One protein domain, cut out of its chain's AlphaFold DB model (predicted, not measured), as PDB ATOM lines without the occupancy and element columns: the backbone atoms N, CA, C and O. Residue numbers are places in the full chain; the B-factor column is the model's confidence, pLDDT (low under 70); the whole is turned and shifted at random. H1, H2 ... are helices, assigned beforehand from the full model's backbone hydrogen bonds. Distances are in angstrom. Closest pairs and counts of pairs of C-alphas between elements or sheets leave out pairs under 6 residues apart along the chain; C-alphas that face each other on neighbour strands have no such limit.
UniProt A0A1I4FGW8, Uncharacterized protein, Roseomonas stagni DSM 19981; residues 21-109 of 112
ATOM      1  N   ALA A  21    -138.035 -73.849   0.760       60.59
ATOM      2  CA  ALA A  21    -136.756 -74.551   0.728       60.59
ATOM      3  C   ALA A  21    -135.681 -73.722   0.008       60.59
ATOM      4  O   ALA A  21    -134.612 -73.515   0.571       60.59
ATOM      5  N   GLU A  22    -135.996 -73.156  -1.160       61.88
ATOM      6  CA  GLU A  22    -135.059 -72.311  -1.919       61.88
ATOM      7  C   GLU A  22    -134.656 -71.050  -1.145       61.88
ATOM      8  O   GLU A  22    -133.485 -70.679  -1.098       61.88
ATOM      9  N   MET A  23    -135.612 -70.413  -0.462       61.41
ATOM     10  CA  MET A  23    -135.327 -69.223   0.340       61.41
ATOM     11  C   MET A  23    -134.504 -69.550   1.596       61.41
ATOM     12  O   MET A  23    -133.693 -68.735   2.034       61.41
ATOM     13  N   ALA A  24    -134.686 -70.744   2.171       65.69
ATOM     14  CA  ALA A  24    -133.865 -71.219   3.280       65.69
ATOM     15  C   ALA A  24    -132.434 -71.561   2.834       65.69
ATOM     16  O   ALA A  24    -131.499 -71.286   3.585       65.69
ATOM     17  N   ASP A  25    -132.269 -72.108   1.628       73.38
ATOM     18  CA  ASP A  25    -130.969 -72.447   1.047       73.38
ATOM     19  C   ASP A  25    -130.169 -71.187   0.693       73.38
ATOM     20  O   ASP A  25    -129.050 -71.009   1.171       73.38
ATOM     21  N   ALA A  26    -130.793 -70.224   0.006       76.81
ATOM     22  CA  ALA A  26    -130.176 -68.932  -0.298       76.81
ATOM     23  C   ALA A  26    -129.706 -68.201   0.970       76.81
ATOM     24  O   ALA A  26    -128.618 -67.621   1.010       76.81
ATOM     25  N   LEU A  27    -130.504 -68.266   2.039       76.38
ATOM     26  CA  LEU A  27    -130.146 -67.682   3.322       76.38
ATOM     27  C   LEU A  27    -128.995 -68.453   3.991       76.38
ATOM     28  O   LEU A  27    -128.085 -67.835   4.541       76.38
ATOM     29  N   ALA A  28    -128.993 -69.787   3.930       79.06
ATOM     30  CA  ALA A  28    -127.901 -70.606   4.449       79.06
ATOM     31  C   ALA A  28    -126.578 -70.334   3.712       79.06
ATOM     32  O   ALA A  28    -125.541 -70.200   4.360       79.06
ATOM     33  N   VAL A  29    -126.621 -70.159   2.386       81.75
ATOM     34  CA  VAL A  29    -125.469 -69.753   1.565       81.75
ATOM     35  C   VAL A  29    -124.959 -68.373   1.986       81.75
ATOM     36  O   VAL A  29    -123.753 -68.189   2.156       81.75
ATOM     37  N   GLN A  30    -125.855 -67.410   2.227       82.00
ATOM     38  CA  GLN A  30    -125.466 -66.086   2.722       82.00
ATOM     39  C   GLN A  30    -124.835 -66.148   4.116       82.00
ATOM     40  O   GLN A  30    -123.822 -65.491   4.347       82.00
ATOM     41  N   ILE A  31    -125.370 -66.950   5.039       81.31
ATOM     42  CA  ILE A  31    -124.760 -67.146   6.362       81.31
ATOM     43  C   ILE A  31    -123.375 -67.791   6.223       81.31
ATOM     44  O   ILE A  31    -122.426 -67.323   6.846       81.31
ATOM     45  N   ALA A  32    -123.234 -68.823   5.389       82.06
ATOM     46  CA  ALA A  32    -121.964 -69.518   5.180       82.06
ATOM     47  C   ALA A  32    -120.883 -68.611   4.566       82.06
ATOM     48  O   ALA A  32    -119.714 -68.722   4.927       82.06
ATOM     49  N   ALA A  33    -121.274 -67.679   3.693       83.00
ATOM     50  CA  ALA A  33    -120.375 -66.697   3.090       83.00
ATOM     51  C   ALA A  33    -119.909 -65.591   4.063       83.00
ATOM     52  O   ALA A  33    -119.049 -64.795   3.699       83.00
ATOM     53  N   ASN A  34    -120.471 -65.516   5.275       84.69
ATOM     54  CA  ASN A  34    -120.153 -64.500   6.279       84.69
ATOM     55  C   ASN A  34    -119.679 -65.189   7.574       84.69
ATOM     56  O   ASN A  34    -120.509 -65.634   8.366       84.69
ATOM     57  N   PRO A  35    -118.363 -65.279   7.836       84.12
ATOM     58  CA  PRO A  35    -117.799 -66.020   8.963       84.12
ATOM     59  C   PRO A  35    -118.366 -65.610  10.327       84.12
ATOM     60  O   PRO A  35    -118.628 -66.477  11.159       84.12
ATOM     61  N   ALA A  36    -118.619 -64.315  10.555       83.62
ATOM     62  CA  ALA A  36    -119.195 -63.849  11.817       83.62
ATOM     63  C   ALA A  36    -120.664 -64.279  11.960       83.62
ATOM     64  O   ALA A  36    -121.078 -64.734  13.025       83.62
ATOM     65  N   LEU A  37    -121.442 -64.209  10.875       84.06
ATOM     66  CA  LEU A  37    -122.824 -64.696  10.861       84.06
ATOM     67  C   LEU A  37    -122.889 -66.221  10.968       84.06
ATOM     68  O   LEU A  37    -123.802 -66.738  11.601       84.06
ATOM     69  N   SER A  38    -121.917 -66.938  10.406       84.75
ATOM     70  CA  SER A  38    -121.780 -68.389  10.536       84.75
ATOM     71  C   SER A  38    -121.484 -68.796  11.981       84.75
ATOM     72  O   SER A  38    -122.150 -69.678  12.521       84.75
ATOM     73  N   ALA A  39    -120.559 -68.103  12.654       84.00
ATOM     74  CA  ALA A  39    -120.266 -68.328  14.069       84.00
ATOM     75  C   ALA A  39    -121.486 -68.049  14.964       84.00
ATOM     76  O   ALA A  39    -121.769 -68.823  15.881       84.00
ATOM     77  N   ILE A  40    -122.245 -66.985  14.673       83.06
ATOM     78  CA  ILE A  40    -123.523 -66.722  15.345       83.06
ATOM     79  C   ILE A  40    -124.515 -67.836  15.023       83.06
ATOM     80  O   ILE A  40    -125.105 -68.382  15.940       83.06
ATOM     81  N   GLY A  41    -124.659 -68.234  13.760       83.31
ATOM     82  CA  GLY A  41    -125.633 -69.232  13.317       83.31
ATOM     83  C   GLY A  41    -125.417 -70.625  13.906       83.31
ATOM     84  O   GLY A  41    -126.384 -71.354  14.106       83.31
ATOM     85  N   GLN A  42    -124.173 -70.975  14.243       84.31
ATOM     86  CA  GLN A  42    -123.843 -72.204  14.971       84.31
ATOM     87  C   GLN A  42    -124.329 -72.185  16.430       84.31
ATOM     88  O   GLN A  42    -124.605 -73.243  16.992       84.31
ATOM     89  N   ARG A  43    -124.434 -71.002  17.051       83.75
ATOM     90  CA  ARG A  43    -124.868 -70.826  18.451       83.75
ATOM     91  C   ARG A  43    -126.354 -70.492  18.548       83.75
ATOM     92  O   ARG A  43    -127.070 -71.063  19.361       83.75
ATOM     93  N   ASP A  44    -126.795 -69.565  17.709       83.44
ATOM     94  CA  ASP A  44    -128.155 -69.069  17.575       83.44
ATOM     95  C   ASP A  44    -128.495 -68.884  16.078       83.44
ATOM     96  O   ASP A  44    -128.261 -67.820  15.484       83.44
ATOM     97  N   PRO A  45    -129.082 -69.913  15.437       83.50
ATOM     98  CA  PRO A  45    -129.485 -69.825  14.041       83.50
ATOM     99  C   PRO A  45    -130.583 -68.780  13.817       83.50
ATOM    100  O   PRO A  45    -130.667 -68.222  12.725       83.50
ATOM    101  N   ALA A  46    -131.425 -68.478  14.811       83.12
ATOM    102  CA  ALA A  46    -132.471 -67.473  14.660       83.12
ATOM    103  C   ALA A  46    -131.879 -66.056  14.617       83.12
ATOM    104  O   ALA A  46    -132.301 -65.252  13.782       83.12
ATOM    105  N   ALA A  47    -130.876 -65.764  15.450       82.25
ATOM    106  CA  ALA A  47    -130.160 -64.490  15.430       82.25
ATOM    107  C   ALA A  47    -129.451 -64.251  14.089       82.25
ATOM    108  O   ALA A  47    -129.608 -63.183  13.499       82.25
ATOM    109  N   ALA A  48    -128.753 -65.257  13.552       83.38
ATOM    110  CA  ALA A  48    -128.089 -65.133  12.252       83.38
ATOM    111  C   ALA A  48    -129.086 -64.841  11.117       83.38
ATOM    112  O   ALA A  48    -128.846 -63.959  10.294       83.38
ATOM    113  N   ARG A  49    -130.249 -65.512  11.106       83.94
ATOM    114  CA  ARG A  49    -131.317 -65.245  10.124       83.94
ATOM    115  C   ARG A  49    -131.868 -63.825  10.227       83.94
ATOM    116  O   ARG A  49    -132.114 -63.203   9.198       83.94
ATOM    117  N   ARG A  50    -132.062 -63.317  11.449       84.31
ATOM    118  CA  ARG A  50    -132.539 -61.943  11.682       84.31
ATOM    119  C   ARG A  50    -131.545 -60.911  11.159       84.31
ATOM    120  O   ARG A  50    -131.952 -60.019  10.428       84.31
ATOM    121  N   LEU A  51    -130.255 -61.088  11.445       85.25
ATOM    122  CA  LEU A  51    -129.200 -60.184  10.975       85.25
ATOM    123  C   LEU A  51    -129.087 -60.164   9.442       85.25
ATOM    124  O   LEU A  51    -128.920 -59.099   8.855       85.25
ATOM    125  N   VAL A  52    -129.239 -61.319   8.784       85.56
ATOM    126  CA  VAL A  52    -129.292 -61.388   7.312       85.56
ATOM    127  C   VAL A  52    -130.523 -60.665   6.763       85.56
ATOM    128  O   VAL A  52    -130.406 -59.904   5.805       85.56
ATOM    129  N   ALA A  53    -131.694 -60.865   7.372       84.94
ATOM    130  CA  ALA A  53    -132.922 -60.197   6.947       84.94
ATOM    131  C   ALA A  53    -132.850 -58.670   7.126       84.94
ATOM    132  O   ALA A  53    -133.287 -57.939   6.243       84.94
ATOM    133  N   GLU A  54    -132.264 -58.185   8.225       85.00
ATOM    134  CA  GLU A  54    -132.036 -56.754   8.464       85.00
ATOM    135  C   GLU A  54    -131.082 -56.154   7.423       85.00
ATOM    136  O   GLU A  54    -131.394 -55.129   6.819       85.00
ATOM    137  N   ALA A  55    -129.963 -56.825   7.135       84.31
ATOM    138  CA  ALA A  55    -129.031 -56.396   6.096       84.31
ATOM    139  C   ALA A  55    -129.688 -56.359   4.703       84.31
ATOM    140  O   ALA A  55    -129.517 -55.393   3.960       84.31
ATOM    141  N   ALA A  56    -130.481 -57.377   4.357       83.50
ATOM    142  CA  ALA A  56    -131.225 -57.416   3.100       83.50
ATOM    143  C   ALA A  56    -132.285 -56.307   3.017       83.50
ATOM    144  O   ALA A  56    -132.461 -55.709   1.957       83.50
ATOM    145  N   ALA A  57    -132.961 -55.996   4.128       82.75
ATOM    146  CA  ALA A  57    -133.917 -54.897   4.194       82.75
ATOM    147  C   ALA A  57    -133.237 -53.544   3.947       82.75
ATOM    148  O   ALA A  57    -133.763 -52.746   3.180       82.75
ATOM    149  N   ILE A  58    -132.052 -53.306   4.520       81.81
ATOM    150  CA  ILE A  58    -131.291 -52.065   4.296       81.81
ATOM    151  C   ILE A  58    -130.872 -51.934   2.829       81.81
ATOM    152  O   ILE A  58    -131.030 -50.868   2.243       81.81
ATOM    153  N   LEU A  59    -130.388 -53.019   2.219       81.31
ATOM    154  CA  LEU A  59    -129.983 -53.034   0.807       81.31
ATOM    155  C   LEU A  59    -131.161 -52.927  -0.175       81.31
ATOM    156  O   LEU A  59    -130.956 -52.590  -1.339       81.31
ATOM    157  N   GLY A  60    -132.380 -53.252   0.264       78.31
ATOM    158  CA  GLY A  60    -133.603 -53.140  -0.534       78.31
ATOM    159  C   GLY A  60    -134.261 -51.755  -0.495       78.31
ATOM    160  O   GLY A  60    -135.189 -51.501  -1.262       78.31
ATOM    161  N   VAL A  61    -133.807 -50.867   0.391       75.44
ATOM    162  CA  VAL A  61    -134.261 -49.472   0.500       75.44
ATOM    163  C   VAL A  61    -133.318 -48.594  -0.333       75.44
ATOM    164  O   VAL A  61    -132.143 -48.919  -0.431       75.44
ATOM    165  N   PRO A  62    -133.776 -47.494  -0.964       72.00
ATOM    166  CA  PRO A  62    -132.875 -46.570  -1.653       72.00
ATOM    167  C   PRO A  62    -131.745 -46.077  -0.730       72.00
ATOM    168  O   PRO A  62    -131.988 -45.869   0.462       72.00
ATOM    169  N   PRO A  63    -130.531 -45.842  -1.266       63.31
ATOM    170  CA  PRO A  63    -129.380 -45.450  -0.467       63.31
ATOM    171  C   PRO A  63    -129.682 -44.181   0.314       63.31
ATOM    172  O   PRO A  63    -129.948 -43.119  -0.258       63.31
ATOM    173  N   ALA A  64    -129.626 -44.295   1.639       61.72
ATOM    174  CA  ALA A  64    -129.527 -43.138   2.499       61.72
ATOM    175  C   ALA A  64    -128.172 -42.504   2.170       61.72
ATOM    176  O   ALA A  64    -127.132 -43.071   2.491       61.72
ATOM    177  N   GLY A  65    -128.185 -41.394   1.422       55.97
ATOM    178  CA  GLY A  65    -126.963 -40.736   0.955       55.97
ATOM    179  C   GLY A  65    -125.936 -40.631   2.079       55.97
ATOM    180  O   GLY A  65    -126.333 -40.382   3.214       55.97
ATOM    181  N   LEU A  66    -124.659 -40.865   1.748       58.25
ATOM    182  CA  LEU A  66    -123.533 -41.019   2.677       58.25
ATOM    183  C   LEU A  66    -123.550 -39.939   3.772       58.25
ATOM    184  O   LEU A  66    -122.963 -38.867   3.626       58.25
ATOM    185  N   ARG A  67    -124.252 -40.206   4.875       56.94
ATOM    186  CA  ARG A  67    -124.161 -39.400   6.089       56.94
ATOM    187  C   ARG A  67    -122.788 -39.691   6.657       56.94
ATOM    188  O   ARG A  67    -122.416 -40.861   6.681       56.94
ATOM    189  N   SER A  68    -122.051 -38.647   7.047       52.34
ATOM    190  CA  SER A  68    -120.708 -38.746   7.624       52.34
ATOM    191  C   SER A  68    -120.630 -39.939   8.567       52.34
ATOM    192  O   SER A  68    -121.164 -39.900   9.672       52.34
ATOM    193  N   ALA A  69    -120.046 -41.020   8.065       58.09
ATOM    194  CA  ALA A  69    -119.909 -42.248   8.806       58.09
ATOM    195  C   ALA A  69    -118.820 -42.034   9.838       58.09
ATOM    196  O   ALA A  69    -117.758 -41.494   9.513       58.09
ATOM    197  N   GLU A  70    -119.076 -42.472  11.061       60.56
ATOM    198  CA  GLU A  70    -118.006 -42.678  12.020       60.56
ATOM    199  C   GLU A  70    -116.982 -43.625  11.378       60.56
ATOM    200  O   GLU A  70    -117.354 -44.617  10.745       60.56
ATOM    201  N   LEU A  71    -115.699 -43.261  11.429       63.16
ATOM    202  CA  LEU A  71    -114.647 -44.087  10.842       63.16
ATOM    203  C   LEU A  71    -114.661 -45.450  11.553       63.16
ATOM    204  O   LEU A  71    -114.577 -45.465  12.780       63.16
ATOM    205  N   PRO A  72    -114.777 -46.576  10.825       66.38
ATOM    206  CA  PRO A  72    -114.762 -47.891  11.448       66.38
ATOM    207  C   PRO A  72    -113.418 -48.119  12.145       66.38
ATOM    208  O   PRO A  72    -112.362 -47.879  11.554       66.38
ATOM    209  N   ASP A  73    -113.458 -48.625  13.378       72.94
ATOM    210  CA  ASP A  73    -112.261 -49.061  14.099       72.94
ATOM    211  C   ASP A  73    -111.564 -50.208  13.342       72.94
ATOM    212  O   ASP A  73    -112.194 -50.933  12.569       72.94
ATOM    213  N   GLU A  74    -110.277 -50.471  13.599       71.81
ATOM    214  CA  GLU A  74    -109.531 -51.561  12.929       71.81
ATOM    215  C   GLU A  74    -110.224 -52.932  13.051       71.81
ATOM    216  O   GLU A  74    -110.182 -53.756  12.133       71.81
ATOM    217  N   THR A  75    -110.911 -53.167  14.174       70.06
ATOM    218  CA  THR A  75    -111.710 -54.382  14.393       70.06
ATOM    219  C   THR A  75    -112.936 -54.427  13.480       70.06
ATOM    220  O   THR A  75    -113.276 -55.484  12.951       70.06
ATOM    221  N   ASP A  76    -113.583 -53.285  13.260       73.19
ATOM    222  CA  ASP A  76    -114.752 -53.183  12.394       73.19
ATOM    223  C   ASP A  76    -114.338 -53.277  10.920       73.19
ATOM    224  O   ASP A  76    -115.025 -53.926  10.137       73.19
ATOM    225  N   VAL A  77    -113.162 -52.760  10.549       76.69
ATOM    226  CA  VAL A  77    -112.575 -52.947   9.210       76.69
ATOM    227  C   VAL A  77    -112.314 -54.426   8.916       76.69
ATOM    228  O   VAL A  77    -112.663 -54.906   7.835       76.69
ATOM    229  N   ALA A  78    -111.738 -55.169   9.866       76.31
ATOM    230  CA  ALA A  78    -111.527 -56.607   9.709       76.31
ATOM    231  C   ALA A  78    -112.860 -57.352   9.535       76.31
ATOM    232  O   ALA A  78    -113.008 -58.158   8.617       76.31
ATOM    233  N   LEU A  79    -113.868 -57.018  10.348       76.25
ATOM    234  CA  LEU A  79    -115.199 -57.611  10.238       76.25
ATOM    235  C   LEU A  79    -115.902 -57.246   8.925       76.25
ATOM    236  O   LEU A  79    -116.534 -58.113   8.331       76.25
ATOM    237  N   LEU A  80    -115.776 -56.015   8.432       81.00
ATOM    238  CA  LEU A  80    -116.328 -55.599   7.140       81.00
ATOM    239  C   LEU A  80    -115.671 -56.331   5.969       81.00
ATOM    240  O   LEU A  80    -116.357 -56.709   5.020       81.00
ATOM    241  N   ARG A  81    -114.352 -56.534   6.033       79.69
ATOM    242  CA  ARG A  81    -113.601 -57.260   5.003       79.69
ATOM    243  C   ARG A  81    -113.971 -58.736   4.983       79.69
ATOM    244  O   ARG A  81    -114.166 -59.305   3.913       79.69
ATOM    245  N   ASP A  82    -114.060 -59.338   6.161       79.88
ATOM    246  CA  ASP A  82    -114.275 -60.772   6.284       79.88
ATOM    247  C   ASP A  82    -115.766 -61.135   6.125       79.88
ATOM    248  O   ASP A  82    -116.077 -62.288   5.844       79.88
ATOM    249  N   ASN A  83    -116.697 -60.171   6.231       82.44
ATOM    250  CA  ASN A  83    -118.141 -60.375   6.050       82.44
ATOM    251  C   ASN A  83    -118.678 -59.590   4.832       82.44
ATOM    252  O   ASN A  83    -119.045 -58.415   4.966       82.44
ATOM    253  N   PRO A  84    -118.792 -60.221   3.645       84.25
ATOM    254  CA  PRO A  84    -119.176 -59.539   2.405       84.25
ATOM    255  C   PRO A  84    -120.552 -58.864   2.464       84.25
ATOM    256  O   PRO A  84    -120.753 -57.837   1.813       84.25
ATOM    257  N   LEU A  85    -121.492 -59.394   3.256       83.88
ATOM    258  CA  LEU A  85    -122.811 -58.785   3.449       83.88
ATOM    259  C   LEU A  85    -122.694 -57.446   4.190       83.88
ATOM    260  O   LEU A  85    -123.283 -56.456   3.768       83.88
ATOM    261  N   MET A  86    -121.879 -57.395   5.245       84.00
ATOM    262  CA  MET A  86    -121.654 -56.170   6.022       84.00
ATOM    263  C   MET A  86    -120.889 -55.131   5.199       84.00
ATOM    264  O   MET A  86    -121.239 -53.955   5.225       84.00
ATOM    265  N   GLY A  87    -119.920 -55.563   4.386       81.75
ATOM    266  CA  GLY A  87    -119.251 -54.690   3.420       81.75
ATOM    267  C   GLY A  87    -120.203 -54.101   2.369       81.75
ATOM    268  O   GLY A  87    -120.060 -52.940   1.981       81.75
ATOM    269  N   ALA A  88    -121.205 -54.863   1.915       82.75
ATOM    270  CA  ALA A  88    -122.232 -54.357   1.007       82.75
ATOM    271  C   ALA A  88    -123.133 -53.316   1.684       82.75
ATOM    272  O   ALA A  88    -123.352 -52.254   1.103       82.75
ATOM    273  N   VAL A  89    -123.589 -53.587   2.913       83.88
ATOM    274  CA  VAL A  89    -124.379 -52.627   3.699       83.88
ATOM    275  C   VAL A  89    -123.567 -51.364   3.965       83.88
ATOM    276  O   VAL A  89    -124.083 -50.282   3.743       83.88
ATOM    277  N   TYR A  90    -122.282 -51.464   4.318       82.62
ATOM    278  CA  TYR A  90    -121.440 -50.296   4.611       82.62
ATOM    279  C   TYR A  90    -121.285 -49.346   3.421       82.62
ATOM    280  O   TYR A  90    -121.285 -48.129   3.585       82.62
ATOM    281  N   ARG A  91    -121.194 -49.887   2.201       81.31
ATOM    282  CA  ARG A  91    -121.166 -49.068   0.978       81.31
ATOM    283  C   ARG A  91    -122.500 -48.381   0.682       81.31
ATOM    284  O   ARG A  91    -122.504 -47.386  -0.037       81.31
ATOM    285  N   HIS A  92    -123.602 -48.935   1.177       79.38
ATOM    286  CA  HIS A  92    -124.953 -48.440   0.939       79.38
ATOM    287  C   HIS A  92    -125.405 -47.446   2.017       79.38
ATOM    288  O   HIS A  92    -125.872 -46.355   1.703       79.38
ATOM    289  N   ASP A  93    -125.255 -47.836   3.280       80.75
ATOM    290  CA  ASP A  93    -125.515 -47.054   4.479       80.75
ATOM    291  C   ASP A  93    -124.479 -47.443   5.556       80.75
ATOM    292  O   ASP A  93    -124.620 -48.468   6.239       80.75
ATOM    293  N   PRO A  94    -123.410 -46.649   5.712       79.31
ATOM    294  CA  PRO A  94    -122.344 -46.963   6.652       79.31
ATOM    295  C   PRO A  94    -122.795 -46.876   8.115       79.31
ATOM    296  O   PRO A  94    -122.301 -47.639   8.942       79.31
ATOM    297  N   ALA A  95    -123.765 -46.015   8.443       80.81
ATOM    298  CA  ALA A  95    -124.294 -45.920   9.801       80.81
ATOM    299  C   ALA A  95    -125.090 -47.182  10.167       80.81
ATOM    300  O   ALA A  95    -124.890 -47.758  11.237       80.81
ATOM    301  N   ALA A  96    -125.935 -47.662   9.251       81.12
ATOM    302  CA  ALA A  96    -126.678 -48.903   9.452       81.12
ATOM    303  C   ALA A  96    -125.752 -50.130   9.519       81.12
ATOM    304  O   ALA A  96    -126.005 -51.060  10.287       81.12
ATOM    305  N   ALA A  97    -124.652 -50.128   8.759       82.25
ATOM    306  CA  ALA A  97    -123.649 -51.185   8.829       82.25
ATOM    307  C   ALA A  97    -122.940 -51.240  10.189       82.25
ATOM    308  O   ALA A  97    -122.743 -52.332  10.715       82.25
ATOM    309  N   LEU A  98    -122.579 -50.093  10.772       81.38
ATOM    310  CA  LEU A  98    -121.948 -50.036  12.096       81.38
ATOM    311  C   LEU A  98    -122.905 -50.475  13.216       81.38
ATOM    312  O   LEU A  98    -122.490 -51.205  14.122       81.38
ATOM    313  N   ASP A  99    -124.192 -50.114  13.136       84.38
ATOM    314  CA  ASP A  99    -125.204 -50.619  14.079       84.38
ATOM    315  C   ASP A  99    -125.350 -52.146  13.962       84.38
ATOM    316  O   ASP A  99    -125.298 -52.871  14.961       84.38
ATOM    317  N   LEU A 100    -125.420 -52.669  12.733       83.50
ATOM    318  CA  LEU A 100    -125.451 -54.114  12.492       83.50
ATOM    319  C   LEU A 100    -124.190 -54.822  12.993       83.50
ATOM    320  O   LEU A 100    -124.297 -55.873  13.625       83.50
ATOM    321  N   LEU A 101    -123.004 -54.259  12.766       82.75
ATOM    322  CA  LEU A 101    -121.746 -54.800  13.282       82.75
ATOM    323  C   LEU A 101    -121.724 -54.827  14.807       82.75
ATOM    324  O   LEU A 101    -121.280 -55.812  15.396       82.75
ATOM    325  N   THR A 102    -122.252 -53.791  15.454       82.81
ATOM    326  CA  THR A 102    -122.394 -53.754  16.911       82.81
ATOM    327  C   THR A 102    -123.280 -54.900  17.397       82.81
ATOM    328  O   THR A 102    -122.903 -55.619  18.325       82.81
ATOM    329  N   ARG A 103    -124.409 -55.159  16.727       82.19
ATOM    330  CA  ARG A 103    -125.286 -56.301  17.038       82.19
ATOM    331  C   ARG A 103    -124.614 -57.647  16.776       82.19
ATOM    332  O   ARG A 103    -124.759 -58.559  17.585       82.19
ATOM    333  N   VAL A 104    -123.840 -57.774  15.697       81.19
ATOM    334  CA  VAL A 104    -123.032 -58.970  15.397       81.19
ATOM    335  C   VAL A 104    -122.008 -59.214  16.509       81.19
ATOM    336  O   VAL A 104    -121.888 -60.341  16.983       81.19
ATOM    337  N   LYS A 105    -121.317 -58.176  16.993       80.62
ATOM    338  CA  LYS A 105    -120.357 -58.271  18.108       80.62
ATOM    339  C   LYS A 105    -121.048 -58.692  19.410       80.62
ATOM    340  O   LYS A 105    -120.592 -59.610  20.094       80.62
ATOM    341  N   GLN A 106    -122.200 -58.095  19.715       80.75
ATOM    342  CA  GLN A 106    -123.008 -58.459  20.883       80.75
ATOM    343  C   GLN A 106    -123.514 -59.910  20.814       80.75
ATOM    344  O   GLN A 106    -123.408 -60.637  21.803       80.75
ATOM    345  N   ALA A 107    -124.010 -60.353  19.656       76.44
ATOM    346  CA  ALA A 107    -124.516 -61.710  19.441       76.44
ATOM    347  C   ALA A 107    -123.398 -62.767  19.388       76.44
ATOM    348  O   ALA A 107    -123.564 -63.883  19.881       76.44
ATOM    349  N   GLY A 108    -122.236 -62.417  18.831       68.81
ATOM    350  CA  GLY A 108    -121.045 -63.269  18.786       68.81
ATOM    351  C   GLY A 108    -120.362 -63.442  20.146       68.81
ATOM    352  O   GLY A 108    -119.545 -64.348  20.316       68.81
ATOM    353  N   GLY A 109    -120.717 -62.622  21.140       60.31
ATOM    354  CA  GLY A 109    -120.107 -62.644  22.466       60.31
ATOM    355  C   GLY A 109    -118.731 -61.981  22.522       60.31
ATOM    356  O   GLY A 109    -118.042 -62.120  23.529       60.31
TER     357      GLY A 109
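AT A GLANCE: This is residues 21 to 109 of the 112 residues of an uncharacterized protein of Roseomonas stagni DSM 19981 (UniProt A0A1I4FGW8). Three helices, H3, H5 and H6, pack side by side with their centres in a triangle; H2 packs on H3 and H6 at one end, and H1 crosses H3 there. H4 makes a corner with H5, and the long link of residues 61 to 73 loops round the other end. The printed part has 89 residues with six named helices, H1 to H6 in order, and no named strand; it is all helix, its packing part aligned and part crossed. It is compact, with a radius of gyration of the C-alphas of 12.5 A and spans of 38 by 29 by 17 A.

HOW THE PARTS SIT: Start with H1, residues 21 to 32, whose residues 27 to 31 touch H3, residues 45 to 60, about perpendicular at 86 degrees; C-alphas 31 and 48 are closest, 7.1 A. H2, residues 35 to 43, forms a hairpin with H3, closest at C-alphas 41 and 48, 4.9 A. H5, residues 84 to 92, and H6, residues 94 to 108, form another, closest at C-alphas 90 and 97, 4.8 A. H3 and H6 touch at a shallow tilt of 3 degrees, opposite ways, closest at C-alphas 51 and 100, 7.3 A. H4, residues 74 to 82, touches H5 only at the corner, closest at C-alphas 80 and 87, 4.8 A. Every O i to N i+4 pair is within hydrogen-bond range in H1, H3, H4, H5 and H6; in H2, 4 of 5 are.

IN THESE COORDINATES: Find C-alpha 21 at (-136.756, -74.551, 0.728), where H1 begins its 16.2 A. H3 measures 22.5 A, and H6 runs 20.4 A to C-alpha 108 at (-121.045, -63.269, 18.786).

THE WHOLE: The C-alphas of Ala 21 and Ser 68 are the farthest apart, 39.8 A. The printed part has no cut; H3 to H4 is the long link. Look for pLDDT under 70 at residues 21 to 24, 63 to 72 and 108 to 109.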